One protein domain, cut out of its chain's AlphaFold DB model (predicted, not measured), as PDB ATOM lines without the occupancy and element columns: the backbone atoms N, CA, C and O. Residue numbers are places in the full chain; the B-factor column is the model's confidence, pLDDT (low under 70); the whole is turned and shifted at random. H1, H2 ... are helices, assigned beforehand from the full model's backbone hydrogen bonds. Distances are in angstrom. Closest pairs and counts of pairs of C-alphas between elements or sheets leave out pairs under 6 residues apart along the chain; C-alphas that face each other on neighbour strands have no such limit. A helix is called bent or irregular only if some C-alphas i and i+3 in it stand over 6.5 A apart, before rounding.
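Overview. This is residues 231 to 344 of the 345 residues of an uncharacterized protein of Thermotogaceae bacterium (UniProt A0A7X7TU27). A long helix, H5, runs past one side of a small compact body of four shorter helices, and residues 328 to 344, of which 328 to 342 belong to H5, stick out from it as an arm. In the body H4 lies next to H5, H2 and the kinked H3 follow beyond it, and H1 covers the far side; residues 303 to 317, of which 317 belongs to H5, stand free as a loop. The printed part has 114 residues with five named helices, H1 to H5 along the chain, and no named strand: all helix. It is only just loose, close to compact, with a radius of gyration of the C-alphas of 16.1 A, and spans 50 by 37 by 23 A.

Along the chain. H5, residues 317 to 342, runs 37.5 A from C-alpha 317 at (76.395, 10.860, -4.276) to C-alpha 342 at (72.862, 43.632, -22.258). H4 is residues 287 to 295, H3 263 to 284 at 20.8 A, H2 248 to 260 at 20.1 A. H1, residues 231 to 242, begins at (100.609, 16.481, 3.025). H3 is irregular, C-alphas 276 and 279 being 8.3 A apart, with a kink of 113 degrees near residue 277; H5 is only just irregular, C-alphas 319 and 322 being 6.9 A apart.

Arrangement. H5 is close to H4 but not clearly touching, the closest C-alphas, Pro 292 and Phe 326, being 7.2 A apart. H4 touches H2 at Val 257 and Leu 294, C-alphas 6.0 A apart, at a shallow tilt of 12 degrees. H3 and H4 form a helical hairpin, closest at the C-alphas of Met 281 and Tyr 288, 6.2 A. H1 touches H3, closest at the C-alphas of Ile 235 and Lys 267, 6.2 A. H1 and H5 are apart. Every O i to N i+4 pair is within hydrogen-bond range in H1, against 6 of 9 in H2, 14 of 18 in H3, 4 of 5 in H4 and 20 of 22 in H5.

Size, cuts and confidence. The C-alphas farthest apart, Lys 308 and Gly 344, are 50.7 A apart. The printed part has no cut, and the link from H4 to H5 is long, with 21 residues. The pLDDT is under 70 in residues 302 to 326 and 338 to 344.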
ATOM      1  N   TRP A 231     101.791  16.347   3.879       80.38
ATOM      2  CA  TRP A 231     100.609  16.481   3.025       80.38
ATOM      3  C   TRP A 231     100.580  17.789   2.222       80.38
ATOM      4  O   TRP A 231     100.125  17.760   1.082       80.38
ATOM      5  N   LYS A 232     101.108  18.903   2.755       85.25
ATOM      6  CA  LYS A 232     101.269  20.154   1.989       85.25
ATOM      7  C   LYS A 232     102.241  19.938   0.842       85.25
ATOM      8  O   LYS A 232     101.919  20.249  -0.296       85.25
ATOM      9  N   LYS A 233     103.388  19.317   1.139       86.81
ATOM     10  CA  LYS A 233     104.403  18.977   0.138       86.81
ATOM     11  C   LYS A 233     103.827  18.105  -0.973       86.81
ATOM     12  O   LYS A 233     104.033  18.392  -2.139       86.81
ATOM     13  N   GLU A 234     103.042  17.088  -0.626       82.44
ATOM     14  CA  GLU A 234     102.397  16.246  -1.632       82.44
ATOM     15  C   GLU A 234     101.363  16.992  -2.493       82.44
ATOM     16  O   GLU A 234     101.169  16.616  -3.648       82.44
ATOM     17  N   ILE A 235     100.666  18.001  -1.959       85.00
ATOM     18  CA  ILE A 235      99.718  18.816  -2.737       85.00
ATOM     19  C   ILE A 235     100.468  19.773  -3.662       85.00
ATOM     20  O   ILE A 235     100.119  19.846  -4.835       85.00
ATOM     21  N   VAL A 236     101.514  20.433  -3.162       88.44
ATOM     22  CA  VAL A 236     102.401  21.287  -3.965       88.44
ATOM     23  C   VAL A 236     103.033  20.472  -5.097       88.44
ATOM     24  O   VAL A 236     102.894  20.836  -6.258       88.44
ATOM     25  N   ASP A 237     103.601  19.300  -4.791       82.25
ATOM     26  CA  ASP A 237     104.145  18.379  -5.797       82.25
ATOM     27  C   ASP A 237     103.079  17.964  -6.835       82.25
ATOM     28  O   ASP A 237     103.382  17.809  -8.018       82.25
ATOM     29  N   SER A 238     101.824  17.763  -6.406       79.75
ATOM     30  CA  SER A 238     100.721  17.403  -7.311       79.75
ATOM     31  C   SER A 238     100.322  18.573  -8.212       79.75
ATOM     32  O   SER A 238     100.052  18.362  -9.390       79.75
ATOM     33  N   TRP A 239     100.289  19.792  -7.674       87.38
ATOM     34  CA  TRP A 239     100.015  21.002  -8.441       87.38
ATOM     35  C   TRP A 239     101.074  21.216  -9.519       87.38
ATOM     36  O   TRP A 239     100.742  21.360 -10.689       87.38
ATOM     37  N   GLU A 240     102.348  21.145  -9.144       84.81
ATOM     38  CA  GLU A 240     103.463  21.369 -10.067       84.81
ATOM     39  C   GLU A 240     103.573  20.327 -11.157       84.81
ATOM     40  O   GLU A 240     103.964  20.631 -12.280       84.81
ATOM     41  N   SER A 241     103.178  19.097 -10.843       81.12
ATOM     42  CA  SER A 241     103.146  18.026 -11.825       81.12
ATOM     43  C   SER A 241     102.021  18.173 -12.853       81.12
ATOM     44  O   SER A 241     102.125  17.561 -13.917       81.12
ATOM     45  N   ILE A 242     100.925  18.863 -12.522       74.44
ATOM     46  CA  ILE A 242      99.687  18.867 -13.322       74.44
ATOM     47  C   ILE A 242      99.449  20.222 -13.992       74.44
ATOM     48  O   ILE A 242      98.963  20.262 -15.120       74.44
ATOM     49  N   ILE A 243      99.749  21.311 -13.290       82.31
ATOM     50  CA  ILE A 243      99.440  22.683 -13.695       82.31
ATOM     51  C   ILE A 243     100.719  23.431 -14.056       82.31
ATOM     52  O   ILE A 243     100.839  23.914 -15.173       82.31
ATOM     53  N   GLY A 244     101.680  23.518 -13.137       82.06
ATOM     54  CA  GLY A 244     102.882  24.335 -13.321       82.06
ATOM     55  C   GLY A 244     103.401  24.899 -11.997       82.06
ATOM     56  O   GLY A 244     102.949  24.451 -10.944       82.06
ATOM     57  N   PRO A 245     104.345  25.856 -12.012       86.31
ATOM     58  CA  PRO A 245     105.034  26.317 -10.804       86.31
ATOM     59  C   PRO A 245     104.055  26.738  -9.699       86.31
ATOM     60  O   PRO A 245     103.037  27.380  -9.963       86.31
ATOM     61  N   PHE A 246     104.356  26.352  -8.457       87.69
ATOM     62  CA  PHE A 246     103.548  26.720  -7.297       87.69
ATOM     63  C   PHE A 246     104.134  27.950  -6.602       87.69
ATOM     64  O   PHE A 246     105.263  27.908  -6.110       87.69
ATOM     65  N   ASP A 247     103.357  29.029  -6.509       87.12
ATOM     66  CA  ASP A 247     103.772  30.230  -5.787       87.12
ATOM     67  C   ASP A 247     103.696  30.015  -4.265       87.12
ATOM     68  O   ASP A 247     102.689  29.559  -3.715       87.12
ATOM     69  N   LYS A 248     104.759  30.401  -3.553       87.25
ATOM     70  CA  LYS A 248     104.830  30.385  -2.088       87.25
ATOM     71  C   LYS A 248     103.686  31.179  -1.442       87.25
ATOM     72  O   LYS A 248     103.230  30.789  -0.365       87.25
ATOM     73  N   ALA A 249     103.207  32.258  -2.067       89.06
ATOM     74  CA  ALA A 249     102.099  33.065  -1.544       89.06
ATOM     75  C   ALA A 249     100.812  32.239  -1.338       89.06
ATOM     76  O   ALA A 249     100.064  32.458  -0.378       89.06
ATOM     77  N   TRP A 250     100.605  31.217  -2.173       93.19
ATOM     78  CA  TRP A 250      99.426  30.351  -2.143       93.19
ATOM     79  C   TRP A 250      99.412  29.347  -0.990       93.19
ATOM     80  O   TRP A 250      98.395  28.694  -0.755       93.19
ATOM     81  N   LEU A 251     100.505  29.224  -0.229       90.75
ATOM     82  CA  LEU A 251     100.521  28.391   0.976       90.75
ATOM     83  C   LEU A 251      99.481  28.842   2.004       90.75
ATOM     84  O   LEU A 251      98.916  28.010   2.706       90.75
ATOM     85  N   THR A 252      99.196  30.143   2.066       91.44
ATOM     86  CA  THR A 252      98.176  30.679   2.975       91.44
ATOM     87  C   THR A 252      96.774  30.187   2.613       91.44
ATOM     88  O   THR A 252      95.996  29.828   3.494       91.44
ATOM     89  N   ASP A 253      96.457  30.099   1.322       90.88
ATOM     90  CA  ASP A 253      95.171  29.582   0.851       90.88
ATOM     91  C   ASP A 253      95.101  28.061   0.946       90.88
ATOM     92  O   ASP A 253      94.060  27.508   1.304       90.88
ATOM     93  N   LEU A 254      96.222  27.378   0.709       91.31
ATOM     94  CA  LEU A 254      96.354  25.944   0.939       91.31
ATOM     95  C   LEU A 254      96.054  25.588   2.403       91.31
ATOM     96  O   LEU A 254      95.345  24.616   2.663       91.31
ATOM     97  N   ASP A 255      96.528  26.401   3.345       91.44
ATOM     98  CA  ASP A 255      96.295  26.205   4.775       91.44
ATOM     99  C   ASP A 255      94.819  26.358   5.138       91.44
ATOM    100  O   ASP A 255      94.250  25.439   5.730       91.44
ATOM    101  N   LYS A 256      94.166  27.430   4.669       91.12
ATOM    102  CA  LYS A 256      92.713  27.630   4.840       91.12
ATOM    103  C   LYS A 256      91.908  26.463   4.271       91.12
ATOM    104  O   LYS A 256      90.948  25.990   4.875       91.12
ATOM    105  N   VAL A 257      92.294  25.971   3.096       90.19
ATOM    106  CA  VAL A 257      91.629  24.831   2.457       90.19
ATOM    107  C   VAL A 257      91.791  23.564   3.292       90.19
ATOM    108  O   VAL A 257      90.852  22.778   3.384       90.19
ATOM    109  N   LEU A 258      92.946  23.343   3.917       89.50
ATOM    110  CA  LEU A 258      93.238  22.107   4.652       89.50
ATOM    111  C   LEU A 258      92.690  22.080   6.078       89.50
ATOM    112  O   LEU A 258      92.576  21.001   6.665       89.50
ATOM    113  N   GLU A 259      92.250  23.226   6.594       88.94
ATOM    114  CA  GLU A 259      91.353  23.290   7.749       88.94
ATOM    115  C   GLU A 259      89.970  22.700   7.422       88.94
ATOM    116  O   GLU A 259      89.371  22.007   8.248       88.94
ATOM    117  N   VAL A 260      89.480  22.925   6.196       82.81
ATOM    118  CA  VAL A 260      88.106  22.591   5.783       82.81
ATOM    119  C   VAL A 260      88.018  21.293   4.974       82.81
ATOM    120  O   VAL A 260      86.981  20.633   4.992       82.81
ATOM    121  N   CYS A 261      89.081  20.877   4.290       84.00
ATOM    122  CA  CYS A 261      89.101  19.734   3.378       84.00
ATOM    123  C   CYS A 261      90.229  18.752   3.722       84.00
ATOM    124  O   CYS A 261      91.318  19.117   4.155       84.00
ATOM    125  N   TYR A 262      89.999  17.462   3.478       86.00
ATOM    126  CA  TYR A 262      91.050  16.452   3.533       86.00
ATOM    127  C   TYR A 262      92.040  16.622   2.366       86.00
ATOM    128  O   TYR A 262      91.612  16.897   1.243       86.00
ATOM    129  N   PRO A 263      93.343  16.327   2.559       86.12
ATOM    130  CA  PRO A 263      94.348  16.405   1.493       86.12
ATOM    131  C   PRO A 263      93.974  15.656   0.205       86.12
ATOM    132  O   PRO A 263      94.252  16.117  -0.899       86.12
ATOM    133  N   ALA A 264      93.300  14.508   0.330       78.75
ATOM    134  CA  ALA A 264      92.830  13.732  -0.816       78.75
ATOM    135  C   ALA A 264      91.752  14.463  -1.642       78.75
ATOM    136  O   ALA A 264      91.710  14.297  -2.863       78.75
ATOM    137  N   GLN A 265      90.904  15.281  -1.003       83.50
ATOM    138  CA  GLN A 265      89.894  16.102  -1.682       83.50
ATOM    139  C   GLN A 265      90.563  17.219  -2.481       83.50
ATOM    140  O   GLN A 265      90.227  17.405  -3.645       83.50
ATOM    141  N   VAL A 266      91.579  17.873  -1.906       86.19
ATOM    142  CA  VAL A 266      92.367  18.909  -2.593       86.19
ATOM    143  C   VAL A 266      93.049  18.340  -3.839       86.19
ATOM    144  O   VAL A 266      92.885  18.874  -4.932       86.19
ATOM    145  N   LYS A 267      93.731  17.192  -3.717       85.44
ATOM    146  CA  LYS A 267      94.346  16.515  -4.874       85.44
ATOM    147  C   LYS A 267      93.320  16.127  -5.940       85.44
ATOM    148  O   LYS A 267      93.566  16.314  -7.128       85.44
ATOM    149  N   SER A 268      92.164  15.610  -5.522       81.62
ATOM    150  CA  SER A 268      91.083  15.243  -6.447       81.62
ATOM    151  C   SER A 268      90.524  16.465  -7.181       81.62
ATOM    152  O   SER A 268      90.229  16.363  -8.371       81.62
ATOM    153  N   ALA A 269      90.425  17.614  -6.508       83.06
ATOM    154  CA  ALA A 269      89.991  18.869  -7.113       83.06
ATOM    155  C   ALA A 269      90.989  19.375  -8.153       83.06
ATOM    156  O   ALA A 269      90.580  19.686  -9.268       83.06
ATOM    157  N   ILE A 270      92.290  19.355  -7.834       84.44
ATOM    158  CA  ILE A 270      93.356  19.728  -8.774       84.44
ATOM    159  C   ILE A 270      93.265  18.872 -10.041       84.44
ATOM    160  O   ILE A 270      93.151  19.414 -11.134       84.44
ATOM    161  N   VAL A 271      93.234  17.541  -9.904       82.44
ATOM    162  CA  VAL A 271      93.161  16.619 -11.055       82.44
ATOM    163  C   VAL A 271      91.888  16.836 -11.876       82.44
ATOM    164  O   VAL A 271      91.929  16.810 -13.106       82.44
ATOM    165  N   THR A 272      90.746  17.034 -11.215       80.94
ATOM    166  CA  THR A 272      89.451  17.192 -11.892       80.94
ATOM    167  C   THR A 272      89.374  18.509 -12.658       80.94
ATOM    168  O   THR A 272      88.998  18.517 -13.830       80.94
ATOM    169  N   LEU A 273      89.755  19.619 -12.020       81.25
ATOM    170  CA  LEU A 273      89.700  20.941 -12.635       81.25
ATOM    171  C   LEU A 273      90.762  21.096 -13.725       81.25
ATOM    172  O   LEU A 273      90.450  21.647 -14.778       81.25
ATOM    173  N   ALA A 274      91.952  20.508 -13.560       81.56
ATOM    174  CA  ALA A 274      93.017  20.552 -14.562       81.56
ATOM    175  C   ALA A 274      92.566  20.066 -15.947       81.56
ATOM    176  O   ALA A 274      92.919  20.664 -16.959       81.56
ATOM    177  N   ARG A 275      91.722  19.024 -16.000       78.81
ATOM    178  CA  ARG A 275      91.217  18.447 -17.261       78.81
ATOM    179  C   ARG A 275      90.404  19.422 -18.111       78.81
ATOM    180  O   ARG A 275      90.285  19.214 -19.310       78.81
ATOM    181  N   THR A 276      89.791  20.430 -17.495       78.44
ATOM    182  CA  THR A 276      88.836  21.330 -18.170       78.44
ATOM    183  C   THR A 276      89.204  22.805 -18.054       78.44
ATOM    184  O   THR A 276      88.737  23.617 -18.851       78.44
ATOM    185  N   LYS A 277      90.008  23.157 -17.049       81.06
ATOM    186  CA  LYS A 277      90.357  24.522 -16.644       81.06
ATOM    187  C   LYS A 277      91.845  24.664 -16.306       81.06
ATOM    188  O   LYS A 277      92.212  25.615 -15.631       81.06
ATOM    189  N   GLY A 278      92.695  23.754 -16.792       76.94
ATOM    190  CA  GLY A 278      94.141  23.792 -16.551       76.94
ATOM    191  C   GLY A 278      94.791  25.120 -16.952       76.94
ATOM    192  O   GLY A 278      95.580  25.652 -16.185       76.94
ATOM    193  N   GLU A 279      94.393  25.708 -18.086       80.19
ATOM    194  CA  GLU A 279      94.883  27.029 -18.520       80.19
ATOM    195  C   GLU A 279      94.534  28.145 -17.528       80.19
ATOM    196  O   GLU A 279      95.403  28.926 -17.155       80.19
ATOM    197  N   VAL A 280      93.294  28.170 -17.031       80.69
ATOM    198  CA  VAL A 280      92.844  29.158 -16.034       80.69
ATOM    199  C   VAL A 280      93.579  28.963 -14.707       80.69
ATOM    200  O   VAL A 280      93.975  29.924 -14.061       80.69
ATOM    201  N   MET A 281      93.825  27.712 -14.316       85.81
ATOM    202  CA  MET A 281      94.598  27.384 -13.115       85.81
ATOM    203  C   MET A 281      96.070  27.797 -13.234       85.81
ATOM    204  O   MET A 281      96.678  28.123 -12.221       85.81
ATOM    205  N   MET A 282      96.643  27.803 -14.441       82.44
ATOM    206  CA  MET A 282      97.988  28.335 -14.673       82.44
ATOM    207  C   MET A 282      98.025  29.861 -14.542       82.44
ATOM    208  O   MET A 282      98.987  30.388 -13.993       82.44
ATOM    209  N   THR A 283      96.994  30.568 -15.020       86.06
ATOM    210  CA  THR A 283      96.951  32.040 -14.982       86.06
ATOM    211  C   THR A 283      96.544  32.597 -13.621       86.06
ATOM    212  O   THR A 283      97.135  33.564 -13.157       86.06
ATOM    213  N   GLU A 284      95.532  32.009 -12.984       85.75
ATOM    214  CA  GLU A 284      94.980  32.488 -11.709       85.75
ATOM    215  C   GLU A 284      95.624  31.815 -10.489       85.75
ATOM    216  O   GLU A 284      95.561  32.338  -9.377       85.75
ATOM    217  N   GLY A 285      96.267  30.662 -10.687       91.25
ATOM    218  CA  GLY A 285      96.978  29.946  -9.637       91.25
ATOM    219  C   GLY A 285      96.089  29.107  -8.720       91.25
ATOM    220  O   GLY A 285      94.915  28.836  -8.990       91.25
ATOM    221  N   PHE A 286      96.662  28.683  -7.589       93.31
ATOM    222  CA  PHE A 286      95.958  27.886  -6.575       93.31
ATOM    223  C   PHE A 286      94.655  28.511  -6.033       93.31
ATOM    224  O   PHE A 286      93.725  27.738  -5.773       93.31
ATOM    225  N   PRO A 287      94.511  29.851  -5.901       93.38
ATOM    226  CA  PRO A 287      93.264  30.469  -5.442       93.38
ATOM    227  C   PRO A 287      92.018  30.038  -6.228       93.38
ATOM    228  O   PRO A 287      90.970  29.802  -5.623       93.38
ATOM    229  N   TYR A 288      92.146  29.813  -7.540       90.88
ATOM    230  CA  TYR A 288      91.048  29.339  -8.392       90.88
ATOM    231  C   TYR A 288      90.493  27.972  -7.957       90.88
ATOM    232  O   TYR A 288      89.311  27.677  -8.119       90.88
ATOM    233  N   VAL A 289      91.336  27.113  -7.378       90.31
ATOM    234  CA  VAL A 289      90.923  25.803  -6.842       90.31
ATOM    235  C   VAL A 289      90.504  25.899  -5.378       90.31
ATOM    236  O   VAL A 289      89.647  25.131  -4.928       90.31
ATOM    237  N   ALA A 290      91.080  26.844  -4.635       90.19
ATOM    238  CA  ALA A 290      90.750  27.072  -3.236       90.19
ATOM    239  C   ALA A 290      89.283  27.489  -3.053       90.19
ATOM    240  O   ALA A 290      88.606  26.957  -2.175       90.19
ATOM    241  N   GLU A 291      88.755  28.374  -3.903       87.06
ATOM    242  CA  GLU A 291      87.376  28.865  -3.788       87.06
ATOM    243  C   GLU A 291      86.312  27.741  -3.893       87.06
ATOM    244  O   GLU A 291      85.497  27.612  -2.966       87.06
ATOM    245  N   PRO A 292      86.322  26.858  -4.915       85.38
ATOM    246  CA  PRO A 292      85.423  25.703  -4.976       85.38
ATOM    247  C   PRO A 292      85.556  24.760  -3.771       85.38
ATOM    248  O   PRO A 292      84.559  24.229  -3.269       85.38
ATOM    249  N   LEU A 293      86.783  24.546  -3.284       87.31
ATOM    250  CA  LEU A 293      87.051  23.686  -2.130       87.31
ATOM    251  C   LEU A 293      86.443  24.259  -0.846       87.31
ATOM    252  O   LEU A 293      85.731  23.549  -0.135       87.31
ATOM    253  N   LEU A 294      86.632  25.556  -0.593       87.62
ATOM    254  CA  LEU A 294      86.075  26.254   0.570       87.62
ATOM    255  C   LEU A 294      84.537  26.299   0.542       87.62
ATOM    256  O   LEU A 294      83.881  26.173   1.585       87.62
ATOM    257  N   ARG A 295      83.937  26.391  -0.653       83.75
ATOM    258  CA  ARG A 295      82.480  26.270  -0.839       83.75
ATOM    259  C   ARG A 295      81.953  24.848  -0.633       83.75
ATOM    260  O   ARG A 295      80.763  24.673  -0.400       83.75
ATOM    261  N   GLY A 296      82.826  23.842  -0.593       82.19
ATOM    262  CA  GLY A 296      82.455  22.450  -0.341       82.19
ATOM    263  C   GLY A 296      82.119  21.655  -1.601       82.19
ATOM    264  O   GLY A 296      81.523  20.586  -1.483       82.19
ATOM    265  N   ALA A 297      82.537  22.115  -2.785       75.50
ATOM    266  CA  ALA A 297      82.301  21.418  -4.054       75.50
ATOM    267  C   ALA A 297      82.881  19.988  -4.073       75.50
ATOM    268  O   ALA A 297      82.375  19.114  -4.770       75.50
ATOM    269  N   PHE A 298      83.904  19.723  -3.255       78.31
ATOM    270  CA  PHE A 298      84.529  18.402  -3.101       78.31
ATOM    271  C   PHE A 298      84.297  17.783  -1.712       78.31
ATOM    272  O   PHE A 298      85.011  16.859  -1.315       78.31
ATOM    273  N   GLY A 299      83.296  18.281  -0.980       73.56
ATOM    274  CA  GLY A 299      82.964  17.889   0.388       73.56
ATOM    275  C   GLY A 299      83.806  18.608   1.447       73.56
ATOM    276  O   GLY A 299      84.968  18.946   1.225       73.56
ATOM    277  N   LYS A 300      83.222  18.813   2.633       75.19
ATOM    278  CA  LYS A 300      83.904  19.394   3.800       75.19
ATOM    279  C   LYS A 300      84.261  18.307   4.809       75.19
ATOM    280  O   LYS A 300      83.573  17.290   4.920       75.19
ATOM    281  N   ARG A 301      85.331  18.526   5.563       71.69
ATOM    282  CA  ARG A 301      85.715  17.719   6.717       71.69
ATOM    283  C   ARG A 301      84.609  17.850   7.769       71.69
ATOM    284  O   ARG A 301      84.474  18.882   8.413       71.69
ATOM    285  N   SER A 302      83.787  16.810   7.913       59.25
ATOM    286  CA  SER A 302      82.745  16.761   8.944       59.25
ATOM    287  C   SER A 302      83.367  16.451  10.302       59.25
ATOM    288  O   SER A 302      84.013  15.415  10.466       59.25
ATOM    289  N   THR A 303      83.136  17.310  11.292       53.59
ATOM    290  CA  THR A 303      83.453  17.047  12.707       53.59
ATOM    291  C   THR A 303      82.385  16.195  13.400       53.59
ATOM    292  O   THR A 303      82.594  15.731  14.520       53.59
ATOM    293  N   THR A 304      81.255  15.938  12.736       50.78
ATOM    294  CA  THR A 304      80.098  15.250  13.320       50.78
ATOM    295  C   THR A 304      79.878  13.910  12.619       50.78
ATOM    296  O   THR A 304      79.855  13.837  11.386       50.78
ATOM    297  N   LYS A 305      79.730  12.824  13.396       43.44
ATOM    298  CA  LYS A 305      79.495  11.470  12.861       43.44
ATOM    299  C   LYS A 305      78.277  11.476  11.918       43.44
ATOM    300  O   LYS A 305      77.221  11.965  12.324       43.44
ATOM    301  N   PRO A 306      78.381  10.922  10.698       47.78
ATOM    302  CA  PRO A 306      77.257  10.902   9.772       47.78
ATOM    303  C   PRO A 306      76.147   9.991  10.313       47.78
ATOM    304  O   PRO A 306      76.387   8.827  10.648       47.78
ATOM    305  N   LYS A 307      74.915  10.510  10.403       48.69
ATOM    306  CA  LYS A 307      73.723   9.677  10.621       48.69
ATOM    307  C   LYS A 307      73.528   8.810   9.374       48.69
ATOM    308  O   LYS A 307      73.455   9.341   8.271       48.69
ATOM    309  N   LYS A 308      73.460   7.485   9.550       40.56
ATOM    310  CA  LYS A 308      73.183   6.528   8.465       40.56
ATOM    311  C   LYS A 308      71.834   6.867   7.823       40.56
ATOM    312  O   LYS A 308      70.799   6.681   8.463       40.56
ATOM    313  N   SER A 309      71.833   7.346   6.580       42.19
ATOM    314  CA  SER A 309      70.620   7.391   5.765       42.19
ATOM    315  C   SER A 309      70.257   5.967   5.337       42.19
ATOM    316  O   SER A 309      71.115   5.168   4.958       42.19
ATOM    317  N   LYS A 310      68.970   5.628   5.446       48.22
ATOM    318  CA  LYS A 310      68.389   4.482   4.746       48.22
ATOM    319  C   LYS A 310      68.262   4.889   3.273       48.22
ATOM    320  O   LYS A 310      67.922   6.040   3.010       48.22
ATOM    321  N   THR A 311      68.482   3.941   2.365       42.44
ATOM    322  CA  THR A 311      68.446   4.047   0.887       42.44
ATOM    323  C   THR A 311      69.687   4.661   0.210       42.44
ATOM    324  O   THR A 311      70.019   5.815   0.441       42.44
ATOM    325  N   GLY A 312      70.321   3.872  -0.674       40.22
ATOM    326  CA  GLY A 312      71.294   4.320  -1.688       40.22
ATOM    327  C   GLY A 312      72.759   4.378  -1.244       40.22
ATOM    328  O   GLY A 312      73.067   4.824  -0.145       40.22
ATOM    329  N   SER A 313      73.682   3.891  -2.082       40.56
ATOM    330  CA  SER A 313      75.116   3.766  -1.778       40.56
ATOM    331  C   SER A 313      75.780   5.119  -1.426       40.56
ATOM    332  O   SER A 313      75.909   5.968  -2.308       40.56
ATOM    333  N   PRO A 314      76.323   5.315  -0.206       46.16
ATOM    334  CA  PRO A 314      76.821   6.619   0.275       46.16
ATOM    335  C   PRO A 314      78.074   7.180  -0.423       46.16
ATOM    336  O   PRO A 314      78.555   8.256  -0.059       46.16
ATOM    337  N   PHE A 315      78.674   6.424  -1.343       40.31
ATOM    338  CA  PHE A 315      80.041   6.665  -1.809       40.31
ATOM    339  C   PHE A 315      80.121   7.522  -3.082       40.31
ATOM    340  O   PHE A 315      81.120   8.211  -3.289       40.31
ATOM    341  N   LEU A 316      79.080   7.505  -3.922       39.50
ATOM    342  CA  LEU A 316      79.056   8.222  -5.204       39.50
ATOM    343  C   LEU A 316      78.327   9.573  -5.113       39.50
ATOM    344  O   LEU A 316      78.833  10.562  -5.645       39.50
ATOM    345  N   ASP A 317      77.235   9.654  -4.348       43.44
ATOM    346  CA  ASP A 317      76.395  10.860  -4.276       43.44
ATOM    347  C   ASP A 317      77.117  12.057  -3.628       43.44
ATOM    348  O   ASP A 317      76.982  13.199  -4.068       43.44
ATOM    349  N   ASN A 318      77.986  11.802  -2.643       53.31
ATOM    350  CA  ASN A 318      78.709  12.857  -1.922       53.31
ATOM    351  C   ASN A 318      79.946  13.401  -2.657       53.31
ATOM    352  O   ASN A 318      80.430  14.477  -2.308       53.31
ATOM    353  N   LYS A 319      80.502  12.672  -3.637       48.19
ATOM    354  CA  LYS A 319      81.791  13.033  -4.260       48.19
ATOM    355  C   LYS A 319      81.637  13.937  -5.486       48.19
ATOM    356  O   LYS A 319      82.569  14.664  -5.815       48.19
ATOM    357  N   ILE A 320      80.481  13.882  -6.149       51.06
ATOM    358  CA  ILE A 320      80.217  14.603  -7.406       51.06
ATOM    359  C   ILE A 320      79.069  15.616  -7.246       51.06
ATOM    360  O   ILE A 320      79.072  16.641  -7.924       51.06
ATOM    361  N   GLY A 321      78.138  15.405  -6.304       58.03
ATOM    362  CA  GLY A 321      76.985  16.293  -6.103       58.03
ATOM    363  C   GLY A 321      77.359  17.746  -5.779       58.03
ATOM    364  O   GLY A 321      76.774  18.671  -6.338       58.03
ATOM    365  N   GLY A 322      78.391  17.960  -4.954       63.72
ATOM    366  CA  GLY A 322      78.881  19.308  -4.636       63.72
ATOM    367  C   GLY A 322      79.490  20.032  -5.841       63.72
ATOM    368  O   GLY A 322      79.312  21.239  -5.996       63.72
ATOM    369  N   LEU A 323      80.169  19.297  -6.724       62.88
ATOM    370  CA  LEU A 323      80.792  19.857  -7.921       62.88
ATOM    371  C   LEU A 323      79.741  20.225  -8.970       62.88
ATOM    372  O   LEU A 323      79.847  21.279  -9.591       62.88
ATOM    373  N   ILE A 324      78.711  19.390  -9.130       66.38
ATOM    374  CA  ILE A 324      77.576  19.674 -10.019       66.38
ATOM    375  C   ILE A 324      76.858  20.949  -9.566       66.38
ATOM    376  O   ILE A 324      76.655  21.846 -10.382       66.38
ATOM    377  N   ALA A 325      76.560  21.073  -8.269       67.44
ATOM    378  CA  ALA A 325      75.916  22.263  -7.713       67.44
ATOM    379  C   ALA A 325      76.752  23.535  -7.943       67.44
ATOM    380  O   ALA A 325      76.221  24.551  -8.388       67.44
ATOM    381  N   PHE A 326      78.069  23.461  -7.725       69.81
ATOM    382  CA  PHE A 326      78.975  24.580  -7.992       69.81
ATOM    383  C   PHE A 326      78.997  24.971  -9.478       69.81
ATOM    384  O   PHE A 326      78.913  26.151  -9.811       69.81
ATOM    385  N   MET A 327      79.072  23.994 -10.390       71.50
ATOM    386  CA  MET A 327      79.073  24.261 -11.833       71.50
ATOM    387  C   MET A 327      77.750  24.866 -12.328       71.50
ATOM    388  O   MET A 327      77.756  25.675 -13.259       71.50
ATOM    389  N   GLU A 328      76.618  24.492 -11.731       72.00
ATOM    390  CA  GLU A 328      75.319  25.106 -12.021       72.00
ATOM    391  C   GLU A 328      75.216  26.541 -11.492       72.00
ATOM    392  O   GLU A 328      74.689  27.409 -12.189       72.00
ATOM    393  N   GLU A 329      75.755  26.817 -10.303       73.38
ATOM    394  CA  GLU A 329      75.804  28.162  -9.720       73.38
ATOM    395  C   GLU A 329      76.704  29.109 -10.539       73.38
ATOM    396  O   GLU A 329      76.301  30.226 -10.864       73.38
ATOM    397  N   GLU A 330      77.871  28.631 -10.983       71.81
ATOM    398  CA  GLU A 330      78.771  29.324 -11.922       71.81
ATOM    399  C   GLU A 330      78.075  29.669 -13.250       71.81
ATOM    400  O   GLU A 330      78.202  30.782 -13.768       71.81
ATOM    401  N   ARG A 331      77.300  28.726 -13.808       75.69
ATOM    402  CA  ARG A 331      76.516  28.966 -15.030       75.69
ATOM    403  C   ARG A 331      75.448  30.036 -14.818       75.69
ATOM    404  O   ARG A 331      75.265  30.863 -15.709       75.69
ATOM    405  N   LYS A 332      74.770  30.039 -13.667       77.94
ATOM    406  CA  LYS A 332      73.756  31.052 -13.332       77.94
ATOM    407  C   LYS A 332      74.373  32.440 -13.170       77.94
ATOM    408  O   LYS A 332      73.895  33.370 -13.812       77.94
ATOM    409  N   ARG A 333      75.486  32.568 -12.436       74.75
ATOM    410  CA  ARG A 333      76.226  33.838 -12.308       74.75
ATOM    411  C   ARG A 333      76.653  34.401 -13.662       74.75
ATOM    412  O   ARG A 333      76.386  35.561 -13.953       74.75
ATOM    413  N   LYS A 334      77.223  33.566 -14.538       73.38
ATOM    414  CA  LYS A 334      77.616  33.987 -15.896       73.38
ATOM    415  C   LYS A 334      76.430  34.437 -16.751       73.38
ATOM    416  O   LYS A 334      76.573  35.357 -17.552       73.38
ATOM    417  N   GLN A 335      75.261  33.817 -16.588       72.62
ATOM    418  CA  GLN A 335      74.035  34.248 -17.265       72.62
ATOM    419  C   GLN A 335      73.490  35.570 -16.703       72.62
ATOM    420  O   GLN A 335      72.976  36.381 -17.470       72.62
ATOM    421  N   GLU A 336      73.610  35.813 -15.399       73.12
ATOM    422  CA  GLU A 336      73.209  37.074 -14.761       73.12
ATOM    423  C   GLU A 336      74.145  38.233 -15.131       73.12
ATOM    424  O   GLU A 336      73.666  39.305 -15.500       73.12
ATOM    425  N   GLU A 337      75.459  38.008 -15.158       71.25
ATOM    426  CA  GLU A 337      76.451  38.998 -15.605       71.25
ATOM    427  C   GLU A 337      76.284  39.360 -17.092       71.25
ATOM    428  O   GLU A 337      76.429  40.522 -17.476       71.25
ATOM    429  N   GLN A 338      75.928  38.391 -17.945       63.00
ATOM    430  CA  GLN A 338      75.606  38.660 -19.352       63.00
ATOM    431  C   GLN A 338      74.292  39.435 -19.510       63.00
ATOM    432  O   GLN A 338      74.216  40.331 -20.346       63.00
ATOM    433  N   LYS A 339      73.274  39.155 -18.687       64.56
ATOM    434  CA  LYS A 339      72.014  39.918 -18.693       64.56
ATOM    435  C   LYS A 339      72.206  41.360 -18.216       64.56
ATOM    436  O   LYS A 339      71.616  42.261 -18.802       64.56
ATOM    437  N   GLN A 340      73.065  41.596 -17.224       59.69
ATOM    438  CA  GLN A 340      73.395  42.950 -16.765       59.69
ATOM    439  C   GLN A 340      74.197  43.749 -17.803       59.69
ATOM    440  O   GLN A 340      73.982  44.950 -17.934       59.69
ATOM    441  N   LYS A 341      75.054  43.100 -18.605       57.88
ATOM    442  CA  LYS A 341      75.776  43.759 -19.712       57.88
ATOM    443  C   LYS A 341      74.902  44.095 -20.926       57.88
ATOM    444  O   LYS A 341      75.259  44.993 -21.677       57.88
ATOM    445  N   VAL A 342      73.785  43.394 -21.128       56.69
ATOM    446  CA  VAL A 342      72.862  43.632 -22.258       56.69
ATOM    447  C   VAL A 342      71.708  44.573 -21.878       56.69
ATOM    448  O   VAL A 342      71.134  45.208 -22.754       56.69
ATOM    449  N   GLY A 343      71.386  44.715 -20.587       50.72
ATOM    450  CA  GLY A 343      70.321  45.602 -20.093       50.72
ATOM    451  C   GLY A 343      70.752  47.025 -19.708       50.72
ATOM    452  O   GLY A 343      69.928  47.768 -19.188       50.72
ATOM    453  N   GLY A 344      72.024  47.386 -19.907       47.56
ATOM    454  CA  GLY A 344      72.585  48.707 -19.586       47.56
ATOM    455  C   GLY A 344      72.899  49.574 -20.810       47.56
ATOM    456  O   GLY A 344      73.859  50.341 -20.757       47.56
TER     457      GLY A 344